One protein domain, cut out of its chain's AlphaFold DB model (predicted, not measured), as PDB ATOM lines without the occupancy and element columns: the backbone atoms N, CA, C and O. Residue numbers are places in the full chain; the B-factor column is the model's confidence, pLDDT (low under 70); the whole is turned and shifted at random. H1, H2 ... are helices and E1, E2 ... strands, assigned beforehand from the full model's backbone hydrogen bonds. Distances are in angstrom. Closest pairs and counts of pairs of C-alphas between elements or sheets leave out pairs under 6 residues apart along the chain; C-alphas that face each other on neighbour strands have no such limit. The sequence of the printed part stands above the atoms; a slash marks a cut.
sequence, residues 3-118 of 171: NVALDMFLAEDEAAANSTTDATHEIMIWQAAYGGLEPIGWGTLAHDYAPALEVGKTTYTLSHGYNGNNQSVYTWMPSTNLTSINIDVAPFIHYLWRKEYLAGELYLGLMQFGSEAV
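This is residues 3 to 118 of the 171 residues of an uncharacterized protein of Coniosporium apollinis (strain CBS 100218) (UniProt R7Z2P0). One six-stranded sheet, twisted and curled like part of a barrel, makes the core, with the helix H2 over E5 on its hollow face and nearest the edge strand E3. A much smaller helix, H1, is on the opposite face, at the E6 edge. The printed part has 116 residues, with two named helices and six named strands in the order E1, H1, E2, E3, E4, E5, H2, E6. Strand beside strand, the mixed sheet runs E3, E4, E5, E2, E1, E6, and the class is mixed, helices and strands. The whole is compact and rounded, with a radius of gyration of the C-alphas of 13.4 A and spans of 35 by 31 by 29 A.

E1, residues 3 to 11, begins at C-alpha 3 (24.258, 7.111, 36.516), is 24.0 A long and bends by 52 degrees at residue 6. H1, residues 14 to 17, measures 5.0 A. E2, residues 25 to 34, measures 24.3 A and bends by 78 degrees at residue 31. E3, residues 52 to 55, measures 9.7 A, E4, residues 58 to 66, 25.5 A, and E5, residues 72 to 78, 19.7 A. H2, residues 90 to 98, begins at C-alpha 90 (40.184, -2.245, 26.650) and measures 12.1 A. E6, residues 107 to 114, measures 21.4 A and ends at C-alpha 114 (25.546, -0.960, 38.461).

E1 is antiparallel to E6, with N 7 and O 112 at 2.8 A, and to E2, with N 8 and O 27 at 2.9 A. E2 and E5 are parallel at 32 degrees, with N 28 and O 74 at 2.8 A. E3, E4 and E5 form a meander, each strand the antiparallel neighbour of the one before, in two hairpins; N 53 and O 60 are 2.9 A apart, N 63 and O 75 2.8 A. E5, H2 and E6 form a split strand-helix-strand unit, two strands running the same way with E2 and E1 between them, and its crossover is right-handed. H1 is on the sheet at a height of 5.6 A, only just over E6, on which 3 of its 4 C-alphas fall; the closest C-alphas, of Ala 17 and Gly 109, are 4.4 A apart. H2, on the opposite face, has a height over the sheet of 8.9 A; its line and that of E5 stand at 58 degrees on the local plane, only just slantwise to the strands. The closest C-alphas of H2 and E3, of Pro 91 and Val 55, are 7.6 A apart. In H2 every O i to N i+4 pair is within hydrogen-bond range; H1 is too short for such a pair.

The C-alphas of Ala 15 and Asp 48, the two farthest apart, are 37.7 A apart. The printed part has no cut. The links from E2 to E3 and from E5 to H2 are long, with 17 and 11 residues. Residues 45 to 48 have pLDDT under 70; the mean of the printed part is 93.4.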
ATOM      1  N   ASN A   3      23.659   7.673  37.723       97.56
ATOM      2  CA  ASN A   3      24.258   7.111  36.516       97.56
ATOM      3  C   ASN A   3      23.990   5.599  36.430       97.56
ATOM      4  O   ASN A   3      23.349   5.010  37.306       97.56
ATOM      5  N   VAL A   4      24.448   5.007  35.332       98.12
ATOM      6  CA  VAL A   4      24.687   3.574  35.165       98.12
ATOM      7  C   VAL A   4      26.114   3.447  34.649       98.12
ATOM      8  O   VAL A   4      26.430   4.091  33.645       98.12
ATOM      9  N   ALA A   5      26.958   2.659  35.307       97.69
ATOM     10  CA  ALA A   5      28.389   2.609  35.025       97.69
ATOM     11  C   ALA A   5      28.979   1.205  35.205       97.69
ATOM     12  O   ALA A   5      28.434   0.365  35.927       97.69
ATOM     13  N   LEU A   6      30.080   0.969  34.491       97.56
ATOM     14  CA  LEU A   6      31.076  -0.044  34.822       97.56
ATOM     15  C   LEU A   6      32.232   0.655  35.539       97.56
ATOM     16  O   LEU A   6      32.889   1.493  34.922       97.56
ATOM     17  N   ASP A   7      32.506   0.254  36.769       98.00
ATOM     18  CA  ASP A   7      33.591   0.773  37.596       98.00
ATOM     19  C   ASP A   7      34.709  -0.262  37.675       98.00
ATOM     20  O   ASP A   7      34.465  -1.468  37.786       98.00
ATOM     21  N   MET A   8      35.946   0.209  37.574       98.00
ATOM     22  CA  MET A   8      37.158  -0.602  37.555       98.00
ATOM     23  C   MET A   8      38.173   0.015  38.512       98.00
ATOM     24  O   MET A   8      38.571   1.163  38.322       98.00
ATOM     25  N   PHE A   9      38.608  -0.741  39.516       98.38
ATOM     26  CA  PHE A   9      39.521  -0.268  40.557       98.38
ATOM     27  C   PHE A   9      40.927  -0.822  40.350       98.38
ATOM     28  O   PHE A   9      41.109  -2.016  40.079       98.38
ATOM     29  N   LEU A  10      41.921   0.066  40.456       98.12
ATOM     30  CA  LEU A  10      43.313  -0.259  40.185       98.12
ATOM     31  C   LEU A  10      44.260   0.278  41.255       98.12
ATOM     32  O   LEU A  10      44.079   1.380  41.777       98.12
ATOM     33  N   ALA A  11      45.309  -0.488  41.537       98.12
ATOM     34  CA  ALA A  11      46.406  -0.089  42.414       98.12
ATOM     35  C   ALA A  11      47.682  -0.886  42.110       98.12
ATOM     36  O   ALA A  11      47.632  -1.927  41.464       98.12
ATOM     37  N   GLU A  12      48.829  -0.407  42.592       97.12
ATOM     38  CA  GLU A  12      50.100  -1.153  42.536       97.12
ATOM     39  C   GLU A  12      50.105  -2.376  43.463       97.12
ATOM     40  O   GLU A  12      50.837  -3.329  43.224       97.12
ATOM     41  N   ASP A  13      49.292  -2.357  44.520       97.50
ATOM     42  CA  ASP A  13      49.092  -3.490  45.418       97.50
ATOM     43  C   ASP A  13      47.809  -4.244  45.045       97.50
ATOM     44  O   ASP A  13      46.748  -3.645  44.858       97.50
ATOM     45  N   GLU A  14      47.897  -5.571  44.944       96.75
ATOM     46  CA  GLU A  14      46.778  -6.424  44.531       96.75
ATOM     47  C   GLU A  14      45.614  -6.388  45.535       96.75
ATOM     48  O   GLU A  14      44.448  -6.407  45.133       96.75
ATOM     49  N   ALA A  15      45.896  -6.311  46.840       97.56
ATOM     50  CA  ALA A  15      44.844  -6.249  47.851       97.56
ATOM     51  C   ALA A  15      44.129  -4.892  47.810       97.56
ATOM     52  O   ALA A  15      42.898  -4.851  47.840       97.56
ATOM     53  N   ALA A  16      44.879  -3.799  47.650       97.75
ATOM     54  CA  ALA A  16      44.317  -2.467  47.456       97.75
ATOM     55  C   ALA A  16      43.477  -2.376  46.172       97.75
ATOM     56  O   ALA A  16      42.388  -1.809  46.193       97.75
ATOM     57  N   ALA A  17      43.913  -2.995  45.069       97.69
ATOM     58  CA  ALA A  17      43.163  -3.017  43.809       97.69
ATOM     59  C   ALA A  17      41.804  -3.743  43.920       97.69
ATOM     60  O   ALA A  17      40.907  -3.510  43.109       97.69
ATOM     61  N   ASN A  18      41.638  -4.611  44.924       97.56
ATOM     62  CA  ASN A  18      40.385  -5.302  45.239       97.56
ATOM     63  C   ASN A  18      39.484  -4.532  46.233       97.56
ATOM     64  O   ASN A  18      38.467  -5.065  46.680       97.56
ATOM     65  N   SER A  19      39.835  -3.291  46.584       97.62
ATOM     66  CA  SER A  19      39.108  -2.438  47.529       97.62
ATOM     67  C   SER A  19      38.548  -1.204  46.824       97.62
ATOM     68  O   SER A  19      39.280  -0.470  46.165       97.62
ATOM     69  N   THR A  20      37.255  -0.923  47.003       96.31
ATOM     70  CA  THR A  20      36.639   0.304  46.464       96.31
ATOM     71  C   THR A  20      37.125   1.568  47.179       96.31
ATOM     72  O   THR A  20      36.943   2.667  46.665       96.31
ATOM     73  N   THR A  21      37.751   1.440  48.353       96.88
ATOM     74  CA  THR A  21      38.265   2.576  49.135       96.88
ATOM     75  C   THR A  21      39.773   2.742  49.028       96.88
ATOM     76  O   THR A  21      40.243   3.874  48.979       96.88
ATOM     77  N   ASP A  22      40.523   1.636  48.992       98.00
ATOM     78  CA  ASP A  22      41.991   1.671  49.087       98.00
ATOM     79  C   ASP A  22      42.682   1.664  47.722       98.00
ATOM     80  O   ASP A  22      43.866   1.994  47.633       98.00
ATOM     81  N   ALA A  23      41.967   1.299  46.651       98.25
ATOM     82  CA  ALA A  23      42.496   1.406  45.299       98.25
ATOM     83  C   ALA A  23      42.944   2.843  45.020       98.25
ATOM     84  O   ALA A  23      42.290   3.789  45.441       98.25
ATOM     85  N   THR A  24      44.041   3.038  44.298       98.00
ATOM     86  CA  THR A  24      44.568   4.389  44.041       98.00
ATOM     87  C   THR A  24      43.910   5.053  42.835       98.00
ATOM     88  O   THR A  24      43.921   6.281  42.713       98.00
ATOM     89  N   HIS A  25      43.320   4.250  41.950       98.38
ATOM     90  CA  HIS A  25      42.675   4.701  40.728       98.38
ATOM     91  C   HIS A  25      41.320   4.032  40.550       98.38
ATOM     92  O   HIS A  25      41.120   2.868  40.901       98.38
ATOM     93  N   GLU A  26      40.427   4.771  39.910       98.44
ATOM     94  CA  GLU A  26      39.120   4.301  39.487       98.44
ATOM     95  C   GLU A  26      38.920   4.696  38.024       98.44
ATOM     96  O   GLU A  26      39.159   5.839  37.628       98.44
ATOM     97  N   ILE A  27      38.508   3.747  37.192       98.25
ATOM     98  CA  ILE A  27      38.109   4.005  35.813       98.25
ATOM     99  C   ILE A  27      36.638   3.649  35.695       98.25
ATOM    100  O   ILE A  27      36.255   2.498  35.880       98.25
ATOM    101  N   MET A  28      35.831   4.630  35.321       98.44
ATOM    102  CA  MET A  28      34.400   4.470  35.135       98.44
ATOM    103  C   MET A  28      34.065   4.573  33.652       98.44
ATOM    104  O   MET A  28      34.412   5.553  32.989       98.44
ATOM    105  N   ILE A  29      33.345   3.595  33.120       98.00
ATOM    106  CA  ILE A  29      32.729   3.674  31.795       98.00
ATOM    107  C   ILE A  29      31.238   3.886  32.007       98.00
ATOM    108  O   ILE A  29      30.501   2.954  32.336       98.00
ATOM    109  N   TRP A  30      30.779   5.123  31.837       97.88
ATOM    110  CA  TRP A  30      29.365   5.423  31.993       97.88
ATOM    111  C   TRP A  30      28.582   4.882  30.796       97.88
ATOM    112  O   TRP A  30      28.969   5.003  29.635       97.88
ATOM    113  N   GLN A  31      27.436   4.286  31.087       97.44
ATOM    114  CA  GLN A  31      26.440   3.888  30.104       97.44
ATOM    115  C   GLN A  31      25.372   4.981  29.949       97.44
ATOM    116  O   GLN A  31      24.880   5.227  28.845       97.44
ATOM    117  N   ALA A  32      24.983   5.623  31.052       97.38
ATOM    118  CA  ALA A  32      23.976   6.676  31.060       97.38
ATOM    119  C   ALA A  32      24.086   7.551  32.313       97.38
ATOM    120  O   ALA A  32      24.514   7.078  33.362       97.38
ATOM    121  N   ALA A  33      23.609   8.791  32.216       96.88
ATOM    122  CA  ALA A  33      23.422   9.703  33.339       96.88
ATOM    123  C   ALA A  33      22.036  10.360  33.273       96.88
ATOM    124  O   ALA A  33      21.576  10.798  32.218       96.88
ATOM    125  N   TYR A  34      21.347  10.433  34.409       95.62
ATOM    126  CA  TYR A  34      19.991  10.965  34.514       95.62
ATOM    127  C   TYR A  34      19.899  12.040  35.592       95.62
ATOM    128  O   TYR A  34      20.437  11.899  36.692       95.62
ATOM    129  N   GLY A  35      19.131  13.092  35.296       93.06
ATOM    130  CA  GLY A  35      18.888  14.204  36.214       93.06
ATOM    131  C   GLY A  35      20.022  15.228  36.288       93.06
ATOM    132  O   GLY A  35      20.116  15.910  37.295       93.06
ATOM    133  N   GLY A  36      20.871  15.323  35.257       91.69
ATOM    134  CA  GLY A  36      21.978  16.288  35.223       91.69
ATOM    135  C   GLY A  36      23.164  15.902  36.107       91.69
ATOM    136  O   GLY A  36      23.901  16.777  36.538       91.69
ATOM    137  N   LEU A  37      23.325  14.608  36.410       93.69
ATOM    138  CA  LEU A  37      24.521  14.118  37.085       93.69
ATOM    139  C   LEU A  37      25.722  14.223  36.141       93.69
ATOM    140  O   LEU A  37      25.643  13.787  34.992       93.69
ATOM    141  N   GLU A  38      26.819  14.763  36.650       94.12
ATOM    142  CA  GLU A  38      28.067  14.968  35.919       94.12
ATOM    143  C   GLU A  38      29.188  14.144  36.570       94.12
ATOM    144  O   GLU A  38      29.141  13.902  37.781       94.12
ATOM    145  N   PRO A  39      30.175  13.666  35.792       94.38
ATOM    146  CA  PRO A  39      31.276  12.882  36.333       94.38
ATOM    147  C   PRO A  39      32.207  13.722  37.208       94.38
ATOM    148  O   PRO A  39      32.255  14.953  37.125       94.38
ATOM    149  N   ILE A  40      33.016  13.045  38.021       92.88
ATOM    150  CA  ILE A  40      34.068  13.705  38.795       92.88
ATOM    151  C   ILE A  40      35.029  14.418  37.837       92.88
ATOM    152  O   ILE A  40      35.439  13.879  36.804       92.88
ATOM    153  N   GLY A  41      35.358  15.666  38.174       87.00
ATOM    154  CA  GLY A  41      36.230  16.505  37.355       87.00
ATOM    155  C   GLY A  41      35.575  17.080  36.099       87.00
ATOM    156  O   GLY A  41      36.272  17.668  35.269       87.00
ATOM    157  N   TRP A  42      34.254  16.954  35.950       85.12
ATOM    158  CA  TRP A  42      33.544  17.567  34.837       85.12
ATOM    159  C   TRP A  42      33.823  19.072  34.750       85.12
ATOM    160  O   TRP A  42      33.876  19.779  35.756       85.12
ATOM    161  N   GLY A  43      34.046  19.560  33.528       73.19
ATOM    162  CA  GLY A  43      34.328  20.972  33.258       73.19
ATOM    163  C   GLY A  43      35.720  21.464  33.677       73.19
ATOM    164  O   GLY A  43      36.049  22.612  33.388       73.19
ATOM    165  N   THR A  44      36.558  20.634  34.315       71.88
ATOM    166  CA  THR A  44      37.952  21.005  34.644       71.88
ATOM    167  C   THR A  44      38.834  21.072  33.396       71.88
ATOM    168  O   THR A  44      39.703  21.936  33.283       71.88
ATOM    169  N   LEU A  45      38.554  20.209  32.418       63.56
ATOM    170  CA  LEU A  45      38.969  20.368  31.034       63.56
ATOM    171  C   LEU A  45      37.824  21.062  30.298       63.56
ATOM    172  O   LEU A  45      36.678  20.611  30.366       63.56
ATOM    173  N   ALA A  46      38.113  22.158  29.591       58.47
ATOM    174  CA  ALA A  46      37.117  22.758  28.712       58.47
ATOM    175  C   ALA A  46      36.614  21.675  27.743       58.47
ATOM    176  O   ALA A  46      37.423  20.972  27.142       58.47
ATOM    177  N   HIS A  47      35.289  21.521  27.645       58.22
ATOM    178  CA  HIS A  47      34.633  20.386  26.979       58.22
ATOM    179  C   HIS A  47      35.174  20.126  25.561       58.22
ATOM    180  O   HIS A  47      35.370  18.976  25.181       58.22
ATOM    181  N   ASP A  48      35.518  21.190  24.829       61.22
ATOM    182  CA  ASP A  48      36.082  21.131  23.472       61.22
ATOM    183  C   ASP A  48      37.497  20.523  23.395       61.22
ATOM    184  O   ASP A  48      37.951  20.129  22.321       61.22
ATOM    185  N   TYR A  49      38.204  20.446  24.522       72.31
ATOM    186  CA  TYR A  49      39.555  19.892  24.644       72.31
ATOM    187  C   TYR A  49      39.587  18.573  25.415       72.31
ATOM    188  O   TYR A  49      40.649  17.956  25.528       72.31
ATOM    189  N   ALA A  50      38.447  18.141  25.958       84.12
ATOM    190  CA  ALA A  50      38.357  16.865  26.639       84.12
ATOM    191  C   ALA A  50      38.632  15.738  25.626       84.12
ATOM    192  O   ALA A  50      38.014  15.708  24.555       84.12
ATOM    193  N   PRO A  51      39.565  14.813  25.914       91.88
ATOM    194  CA  PRO A  51      39.840  13.709  25.013       91.88
ATOM    195  C   PRO A  51      38.589  12.901  24.686       91.88
ATOM    196  O   PRO A  51      37.802  12.587  25.577       91.88
ATOM    197  N   ALA A  52      38.447  12.519  23.419       93.69
ATOM    198  CA  ALA A  52      37.337  11.707  22.955       93.69
ATOM    199  C   ALA A  52      37.830  10.436  22.255       93.69
ATOM    200  O   ALA A  52      38.849  10.451  21.561       93.69
ATOM    201  N   LEU A  53      37.088   9.343  22.424       95.31
ATOM    202  CA  LEU A  53      37.331   8.069  21.758       95.31
ATOM    203  C   LEU A  53      36.017   7.509  21.211       95.31
ATOM    204  O   LEU A  53      35.026   7.419  21.934       95.31
ATOM    205  N   GLU A  54      36.008   7.108  19.942       95.69
ATOM    206  CA  GLU A  54      34.888   6.365  19.362       95.69
ATOM    207  C   GLU A  54      35.087   4.869  19.627       95.69
ATOM    208  O   GLU A  54      36.070   4.273  19.182       95.69
ATOM    209  N   VAL A  55      34.158   4.261  20.365       94.19
ATOM    210  CA  VAL A  55      34.146   2.819  20.640       94.19
ATOM    211  C   VAL A  55      32.788   2.266  20.226       94.19
ATOM    212  O   VAL A  55      31.733   2.702  20.693       94.19
ATOM    213  N   GLY A  56      32.802   1.315  19.292       89.25
ATOM    214  CA  GLY A  56      31.586   0.847  18.634       89.25
ATOM    215  C   GLY A  56      31.006   1.924  17.714       89.25
ATOM    216  O   GLY A  56      31.553   2.175  16.649       89.25
ATOM    217  N   LYS A  57      29.873   2.520  18.103       91.38
ATOM    218  CA  LYS A  57      29.200   3.618  17.373       91.38
ATOM    219  C   LYS A  57      28.920   4.828  18.269       91.38
ATOM    220  O   LYS A  57      28.086   5.666  17.931       91.38
ATOM    221  N   THR A  58      29.573   4.875  19.424       96.44
ATOM    222  CA  THR A  58      29.370   5.909  20.432       96.44
ATOM    223  C   THR A  58      30.696   6.602  20.682       96.44
ATOM    224  O   THR A  58      31.721   5.950  20.892       96.44
ATOM    225  N   THR A  59      30.664   7.928  20.678       96.69
ATOM    226  CA  THR A  59      31.792   8.743  21.118       96.69
ATOM    227  C   THR A  59      31.733   8.878  22.628       96.69
ATOM    228  O   THR A  59      30.688   9.224  23.176       96.69
ATOM    229  N   TYR A  60      32.852   8.623  23.293       96.69
ATOM    230  CA  TYR A  60      33.013   8.812  24.726       96.69
ATOM    231  C   TYR A  60      34.010   9.927  24.992       96.69
ATOM    232  O   TYR A  60      35.080   9.940  24.386       96.69
ATOM    233  N   THR A  61      33.683  10.814  25.921       95.56
ATOM    234  CA  THR A  61      34.545  11.916  26.355       95.56
ATOM    235  C   THR A  61      35.106  11.619  27.742       95.56
ATOM    236  O   THR A  61      34.371  11.175  28.622       95.56
ATOM    237  N   LEU A  62      36.401  11.857  27.933       95.50
ATOM    238  CA  LEU A  62      37.100  11.638  29.197       95.50
ATOM    239  C   LEU A  62      36.925  12.832  30.148       95.50
ATOM    240  O   LEU A  62      37.205  13.972  29.781       95.50
ATOM    241  N   SER A  63      36.546  12.539  31.389       94.50
ATOM    242  CA  SER A  63      36.635  13.428  32.549       94.50
ATOM    243  C   SER A  63      37.644  12.868  33.552       94.50
ATOM    244  O   SER A  63      37.805  11.649  33.645       94.50
ATOM    245  N   HIS A  64      38.320  13.741  34.298       94.19
ATOM    246  CA  HIS A  64      39.308  13.344  35.302       94.19
ATOM    247  C   HIS A  64      39.261  14.245  36.533       94.19
ATOM    248  O   HIS A  64      39.223  15.468  36.410       94.19
ATOM    249  N   GLY A  65      39.308  13.640  37.716       94.75
ATOM    250  CA  GLY A  65      39.455  14.348  38.982       94.75
ATOM    251  C   GLY A  65      39.739  13.393  40.137       94.75
ATOM    252  O   GLY A  65      40.026  12.219  39.921       94.75
ATOM    253  N   TYR A  66      39.650  13.896  41.367       95.81
ATOM    254  CA  TYR A  66      39.854  13.099  42.578       95.81
ATOM    255  C   TYR A  66      38.561  12.994  43.380       95.81
ATOM    256  O   TYR A  66      37.844  13.986  43.535       95.81
ATOM    257  N   ASN A  67      38.261  11.799  43.887       95.06
ATOM    258  CA  ASN A  67      37.107  11.573  44.757       95.06
ATOM    259  C   ASN A  67      37.450  11.802  46.244       95.06
ATOM    260  O   ASN A  67      38.569  12.171  46.601       95.06
ATOM    261  N   GLY A  68      36.475  11.574  47.130       95.62
ATOM    262  CA  GLY A  68      36.642  11.757  48.579       95.62
ATOM    263  C   GLY A  68      37.653  10.810  49.240       95.62
ATOM    264  O   GLY A  68      38.161  11.133  50.310       95.62
ATOM    265  N   ASN A  69      37.985   9.690  48.592       96.50
ATOM    266  CA  ASN A  69      39.010   8.740  49.032       96.50
ATOM    267  C   ASN A  69      40.401   9.083  48.467       96.50
ATOM    268  O   ASN A  69      41.341   8.311  48.621       96.50
ATOM    269  N   ASN A  70      40.546  10.242  47.809       96.81
ATOM    270  CA  ASN A  70      41.774  10.674  47.142       96.81
ATOM    271  C   ASN A  70      42.228   9.720  46.016       96.81
ATOM    272  O   ASN A  70      43.415   9.646  45.694       96.81
ATOM    273  N   GLN A  71      41.281   9.010  45.401       97.50
ATOM    274  CA  GLN A  71      41.527   8.152  44.244       97.50
ATOM    275  C   GLN A  71      41.503   9.008  42.979       97.50
ATOM    276  O   GLN A  71      40.678   9.918  42.862       97.50
ATOM    277  N   SER A  72      42.394   8.726  42.028       97.25
ATOM    278  CA  SER A  72      42.361   9.357  40.707       97.25
ATOM    279  C   SER A  72      41.270   8.704  39.859       97.25
ATOM    280  O   SER A  72      41.420   7.554  39.444       97.25
ATOM    281  N   VAL A  73      40.190   9.437  39.586       97.69
ATOM    282  CA  VAL A  73      39.003   8.936  38.885       97.69
ATOM    283  C   VAL A  73      38.999   9.390  37.432       97.69
ATOM    284  O   VAL A  73      39.016  10.587  37.146       97.69
ATOM    285  N   TYR A  74      38.931   8.429  36.514       97.81
ATOM    286  CA  TYR A  74      38.806   8.644  35.076       97.81
ATOM    287  C   TYR A  74      37.439   8.173  34.596       97.81
ATOM    288  O   TYR A  74      37.165   6.976  34.596       97.81
ATOM    289  N   THR A  75      36.594   9.083  34.126       97.94
ATOM    290  CA  THR A  75      35.257   8.728  33.640       97.94
ATOM    291  C   THR A  75      35.141   8.921  32.137       97.94
ATOM    292  O   THR A  75      35.302  10.030  31.635       97.94
ATOM    293  N   TRP A  76      34.794   7.859  31.414       97.56
ATOM    294  CA  TRP A  76      34.423   7.911  30.003       97.56
ATOM    295  C   TRP A  76      32.908   8.047  29.876       97.56
ATOM    296  O   TRP A  76      32.162   7.102  30.137       97.56
ATOM    297  N   MET A  77      32.452   9.230  29.471       96.06
ATOM    298  CA  MET A  77      31.036   9.561  29.355       96.06
ATOM    299  C   MET A  77      30.565   9.457  27.901       96.06
ATOM    300  O   MET A  77      31.173  10.085  27.033       96.06
ATOM    301  N   PRO A  78      29.487   8.715  27.601       96.81
ATOM    302  CA  PRO A  78      28.994   8.570  26.242       96.81
ATOM    303  C   PRO A  78      28.321   9.865  25.777       96.81
ATOM    304  O   PRO A  78      27.683  10.568  26.558       96.81
ATOM    305  N   SER A  79      28.381  10.138  24.475       95.31
ATOM    306  CA  SER A  79      27.732  11.299  23.854       95.31
ATOM    307  C   SER A  79      26.208  11.317  24.023       95.31
ATOM    308  O   SER A  79      25.573  12.352  23.840       95.31
ATOM    309  N   THR A  80      25.609  10.165  24.332       95.88
ATOM    310  CA  THR A  80      24.173   9.980  24.571       95.88
ATOM    311  C   THR A  80      23.947   8.837  25.555       95.88
ATOM    312  O   THR A  80      24.693   7.860  25.528       95.88
ATOM    313  N   ASN A  81      22.869   8.889  26.341       97.62
ATOM    314  CA  ASN A  81      22.481   7.775  27.209       97.62
ATOM    315  C   ASN A  81      22.181   6.502  26.409       97.62
ATOM    316  O   ASN A  81      21.407   6.527  25.449       97.62
ATOM    317  N   LEU A  82      22.741   5.381  26.859       97.38
ATOM    318  CA  LEU A  82      22.555   4.070  26.251       97.38
ATOM    319  C   LEU A  82      21.735   3.163  27.174       97.38
ATOM    320  O   LEU A  82      21.902   3.147  28.392       97.38
ATOM    321  N   THR A  83      20.847   2.356  26.599       96.19
ATOM    322  CA  THR A  83      20.084   1.333  27.343       96.19
ATOM    323  C   THR A  83      20.707  -0.059  27.242       96.19
ATOM    324  O   THR A  83      20.312  -0.964  27.972       96.19
ATOM    325  N   SER A  84      21.689  -0.230  26.355       94.81
ATOM    326  CA  SER A  84      22.456  -1.457  26.162       94.81
ATOM    327  C   SER A  84      23.829  -1.114  25.594       94.81
ATOM    328  O   SER A  84      23.945  -0.243  24.730       94.81
ATOM    329  N   ILE A  85      24.854  -1.815  26.073       92.62
ATOM    330  CA  ILE A  85      26.211  -1.782  25.533       92.62
ATOM    331  C   ILE A  85      26.681  -3.214  25.277       92.62
ATOM    332  O   ILE A  85      26.360  -4.131  26.027       92.62
ATOM    333  N   ASN A  86      27.427  -3.394  24.194       94.88
ATOM    334  CA  ASN A  86      28.183  -4.604  23.898       94.88
ATOM    335  C   ASN A  86      29.477  -4.150  23.223       94.88
ATOM    336  O   ASN A  86      29.507  -3.937  22.008       94.88
ATOM    337  N   ILE A  87      30.484  -3.860  24.040       92.88
ATOM    338  CA  ILE A  87      31.718  -3.201  23.616       92.88
ATOM    339  C   ILE A  87      32.927  -3.857  24.277       92.88
ATOM    340  O   ILE A  87      32.836  -4.361  25.393       92.88
ATOM    341  N   ASP A  88      34.065  -3.793  23.589       93.31
ATOM    342  CA  ASP A  88      35.375  -3.995  24.200       93.31
ATOM    343  C   ASP A  88      35.776  -2.697  24.918       93.31
ATOM    344  O   ASP A  88      35.836  -1.635  24.292       93.31
ATOM    345  N   VAL A  89      36.017  -2.777  26.227       93.06
ATOM    346  CA  VAL A  89      36.398  -1.628  27.065       93.06
ATOM    347  C   VAL A  89      37.913  -1.408  27.127       93.06
ATOM    348  O   VAL A  89      38.359  -0.338  27.545       93.06
ATOM    349  N   ALA A  90      38.726  -2.360  26.654       92.81
ATOM    350  CA  ALA A  90      40.184  -2.245  26.650       92.81
ATOM    351  C   ALA A  90      40.722  -0.981  25.941       92.81
ATOM    352  O   ALA A  90      41.715  -0.421  26.416       92.81
ATOM    353  N   PRO A  91      40.111  -0.458  24.851       94.06
ATOM    354  CA  PRO A  91      40.558   0.783  24.220       94.06
ATOM    355  C   PRO A  91      40.615   1.991  25.166       94.06
ATOM    356  O   PRO A  91      41.525   2.810  25.020       94.06
ATOM    357  N   PHE A  92      39.705   2.080  26.143       95.56
ATOM    358  CA  PHE A  92      39.687   3.150  27.144       95.56
ATOM    359  C   PHE A  92      40.898   3.065  28.076       95.56
ATOM    360  O   PHE A  92      41.619   4.045  28.254       95.56
ATOM    361  N   ILE A  93      41.172   1.870  28.600       93.88
ATOM    362  CA  ILE A  93      42.300   1.609  29.503       93.88
ATOM    363  C   ILE A  93      43.623   1.844  28.763       93.88
ATOM    364  O   ILE A  93      44.505   2.554  29.245       93.88
ATOM    365  N   HIS A  94      43.743   1.333  27.533       92.06
ATOM    366  CA  HIS A  94      44.927   1.557  26.708       92.06
ATOM    367  C   HIS A  94      45.139   3.034  26.362       92.06
ATOM    368  O   HIS A  94      46.282   3.458  26.214       92.06
ATOM    369  N   TYR A  95      44.069   3.819  26.182       94.25
ATOM    370  CA  TYR A  95      44.204   5.259  25.977       94.25
ATOM    371  C   TYR A  95      44.857   5.916  27.191       94.25
ATOM    372  O   TYR A  95      45.827   6.651  27.019       94.25
ATOM    373  N   LEU A  96      44.362   5.612  28.393       94.62
ATOM    374  CA  LEU A  96      44.888   6.172  29.634       94.62
ATOM    375  C   LEU A  96      46.367   5.814  29.828       94.62
ATOM    376  O   LEU A  96      47.184   6.701  30.052       94.62
ATOM    377  N   TRP A  97      46.731   4.548  29.616       92.50
ATOM    378  CA  TRP A  97      48.125   4.104  29.661       92.50
ATOM    379  C   TRP A  97      49.016   4.811  28.625       92.50
ATOM    380  O   TRP A  97      50.042   5.386  28.972       92.50
ATOM    381  N   ARG A  98      48.616   4.853  27.343       91.56
ATOM    382  CA  ARG A  98      49.417   5.495  26.274       91.56
ATOM    383  C   ARG A  98      49.597   7.000  26.455       91.56
ATOM    384  O   ARG A  98      50.474   7.585  25.825       91.56
ATOM    385  N   LYS A  99      48.704   7.640  27.205       92.50
ATOM    386  CA  LYS A  99      48.766   9.066  27.532       92.50
ATOM    387  C   LYS A  99      49.389   9.328  28.898       92.50
ATOM    388  O   LYS A  99      49.336  10.464  29.350       92.50
ATOM    389  N   GLU A 100      49.976   8.299  29.510       91.44
ATOM    390  CA  GLU A 100      50.684   8.380  30.789       91.44
ATOM    391  C   GLU A 100      49.778   8.825  31.954       91.44
ATOM    392  O   GLU A 100      50.254   9.306  32.977       91.44
ATOM    393  N   TYR A 101      48.461   8.622  31.826       92.19
ATOM    394  CA  TYR A 101      47.499   8.789  32.921       92.19
ATOM    395  C   TYR A 101      47.507   7.596  33.890       92.19
ATOM    396  O   TYR A 101      47.096   7.732  35.040       92.19
ATOM    397  N   LEU A 102      47.944   6.423  33.421       92.44
ATOM    398  CA  LEU A 102      48.080   5.201  34.214       92.44
ATOM    399  C   LEU A 102      49.463   4.589  34.001       92.44
ATOM    400  O   LEU A 102      49.926   4.481  32.862       92.44
ATOM    401  N   ALA A 103      50.078   4.135  35.090       90.88
ATOM    402  CA  ALA A 103      51.289   3.327  35.038       90.88
ATOM    403  C   ALA A 103      50.985   1.909  34.518       90.88
ATOM    404  O   ALA A 103      49.865   1.409  34.647       90.88
ATOM    405  N   GLY A 104      51.980   1.260  33.904       86.50
ATOM    406  CA  GLY A 104      51.819  -0.076  33.312       86.50
ATOM    407  C   GLY A 104      51.805  -1.215  34.338       86.50
ATOM    408  O   GLY A 104      51.358  -2.312  34.020       86.50
ATOM    409  N   GLU A 105      52.293  -0.957  35.550       89.94
ATOM    410  CA  GLU A 105      52.408  -1.916  36.653       89.94
ATOM    411  C   GLU A 105      51.166  -2.027  37.557       89.94
ATOM    412  O   GLU A 105      51.176  -2.815  38.501       89.94
ATOM    413  N   LEU A 106      50.095  -1.273  37.291       94.88
ATOM    414  CA  LEU A 106      48.875  -1.333  38.100       94.88
ATOM    415  C   LEU A 106      48.125  -2.660  37.905       94.88
ATOM    416  O   LEU A 106      47.885  -3.103  36.780       94.88
ATOM    417  N   TYR A 107      47.661  -3.245  39.006       95.69
ATOM    418  CA  TYR A 107      46.696  -4.337  39.003       95.69
ATOM    419  C   TYR A 107      45.290  -3.786  38.785       95.69
ATOM    420  O   TYR A 107      44.885  -2.840  39.451       95.69
ATOM    421  N   LEU A 108      44.524  -4.416  37.893       94.69
ATOM    422  CA  LEU A 108      43.070  -4.275  37.828       94.69
ATOM    423  C   LEU A 108      42.452  -5.360  38.718       94.69
ATOM    424  O   LEU A 108      42.485  -6.533  38.348       94.69
ATOM    425  N   GLY A 109      41.947  -4.978  39.893       95.75
ATOM    426  CA  GLY A 109      41.500  -5.936  40.910       95.75
ATOM    427  C   GLY A 109      39.992  -6.156  40.904       95.75
ATOM    428  O   GLY A 109      39.521  -7.280  40.741       95.75
ATOM    429  N   LEU A 110      39.224  -5.074  41.030       95.94
ATOM    430  CA  LEU A 110      37.770  -5.140  41.155       95.94
ATOM    431  C   LEU A 110      37.070  -4.477  39.968       95.94
ATOM    432  O   LEU A 110      37.422  -3.369  39.567       95.94
ATOM    433  N   MET A 111      36.043  -5.148  39.437       95.81
ATOM    434  CA  MET A 111      35.140  -4.592  38.429       95.81
ATOM    435  C   MET A 111      33.683  -4.760  38.839       95.81
ATOM    436  O   MET A 111      33.268  -5.840  39.266       95.81
ATOM    437  N   GLN A 112      32.901  -3.693  38.706       96.25
ATOM    438  CA  GLN A 112      31.516  -3.628  39.166       96.25
ATOM    439  C   GLN A 112      30.645  -2.961  38.109       96.25
ATOM    440  O   GLN A 112      31.031  -1.961  37.527       96.25
ATOM    441  N   PHE A 113      29.456  -3.505  37.856       96.50
ATOM    442  CA  PHE A 113      28.472  -2.878  36.976       96.50
ATOM    443  C   PHE A 113      27.200  -2.593  37.760       96.50
ATOM    444  O   PHE A 113      26.649  -3.490  38.405       96.50
ATOM    445  N   GLY A 114      26.708  -1.361  37.685       96.75
ATOM    446  CA  GLY A 114      25.546  -0.960  38.461       96.75
ATOM    447  C   GLY A 114      25.099   0.468  38.197       96.75
ATOM    448  O   GLY A 114      25.314   1.023  37.121       96.75
ATOM    449  N   SER A 115      24.419   1.036  39.189       96.75
ATOM    450  CA  SER A 115      23.928   2.411  39.179       96.75
ATOM    451  C   SER A 115      24.308   3.112  40.475       96.75
ATOM    452  O   SER A 115      24.018   2.578  41.549       96.75
ATOM    453  N   GLU A 116      24.839   4.326  40.388       95.31
ATOM    454  CA  GLU A 116      25.111   5.165  41.553       95.31
ATOM    455  C   GLU A 116      23.982   6.183  41.727       95.31
ATOM    456  O   GLU A 116      23.905   7.213  41.047       95.31
ATOM    457  N   ALA A 117      23.046   5.863  42.621       93.69
ATOM    458  CA  ALA A 117      21.879   6.693  42.878       93.69
ATOM    459  C   ALA A 117      22.191   7.767  43.929       93.69
ATOM    460  O   ALA A 117      22.533   7.452  45.065       93.69
ATOM    461  N   VAL A 118      21.993   9.038  43.569       93.25
ATOM    462  CA  VAL A 118      22.150  10.167  44.501       93.25
ATOM    463  C   VAL A 118      20.822  10.490  45.187       93.25
ATOM    464  O   VAL A 118      20.742  10.548  46.408       93.25
TER     465      VAL A 118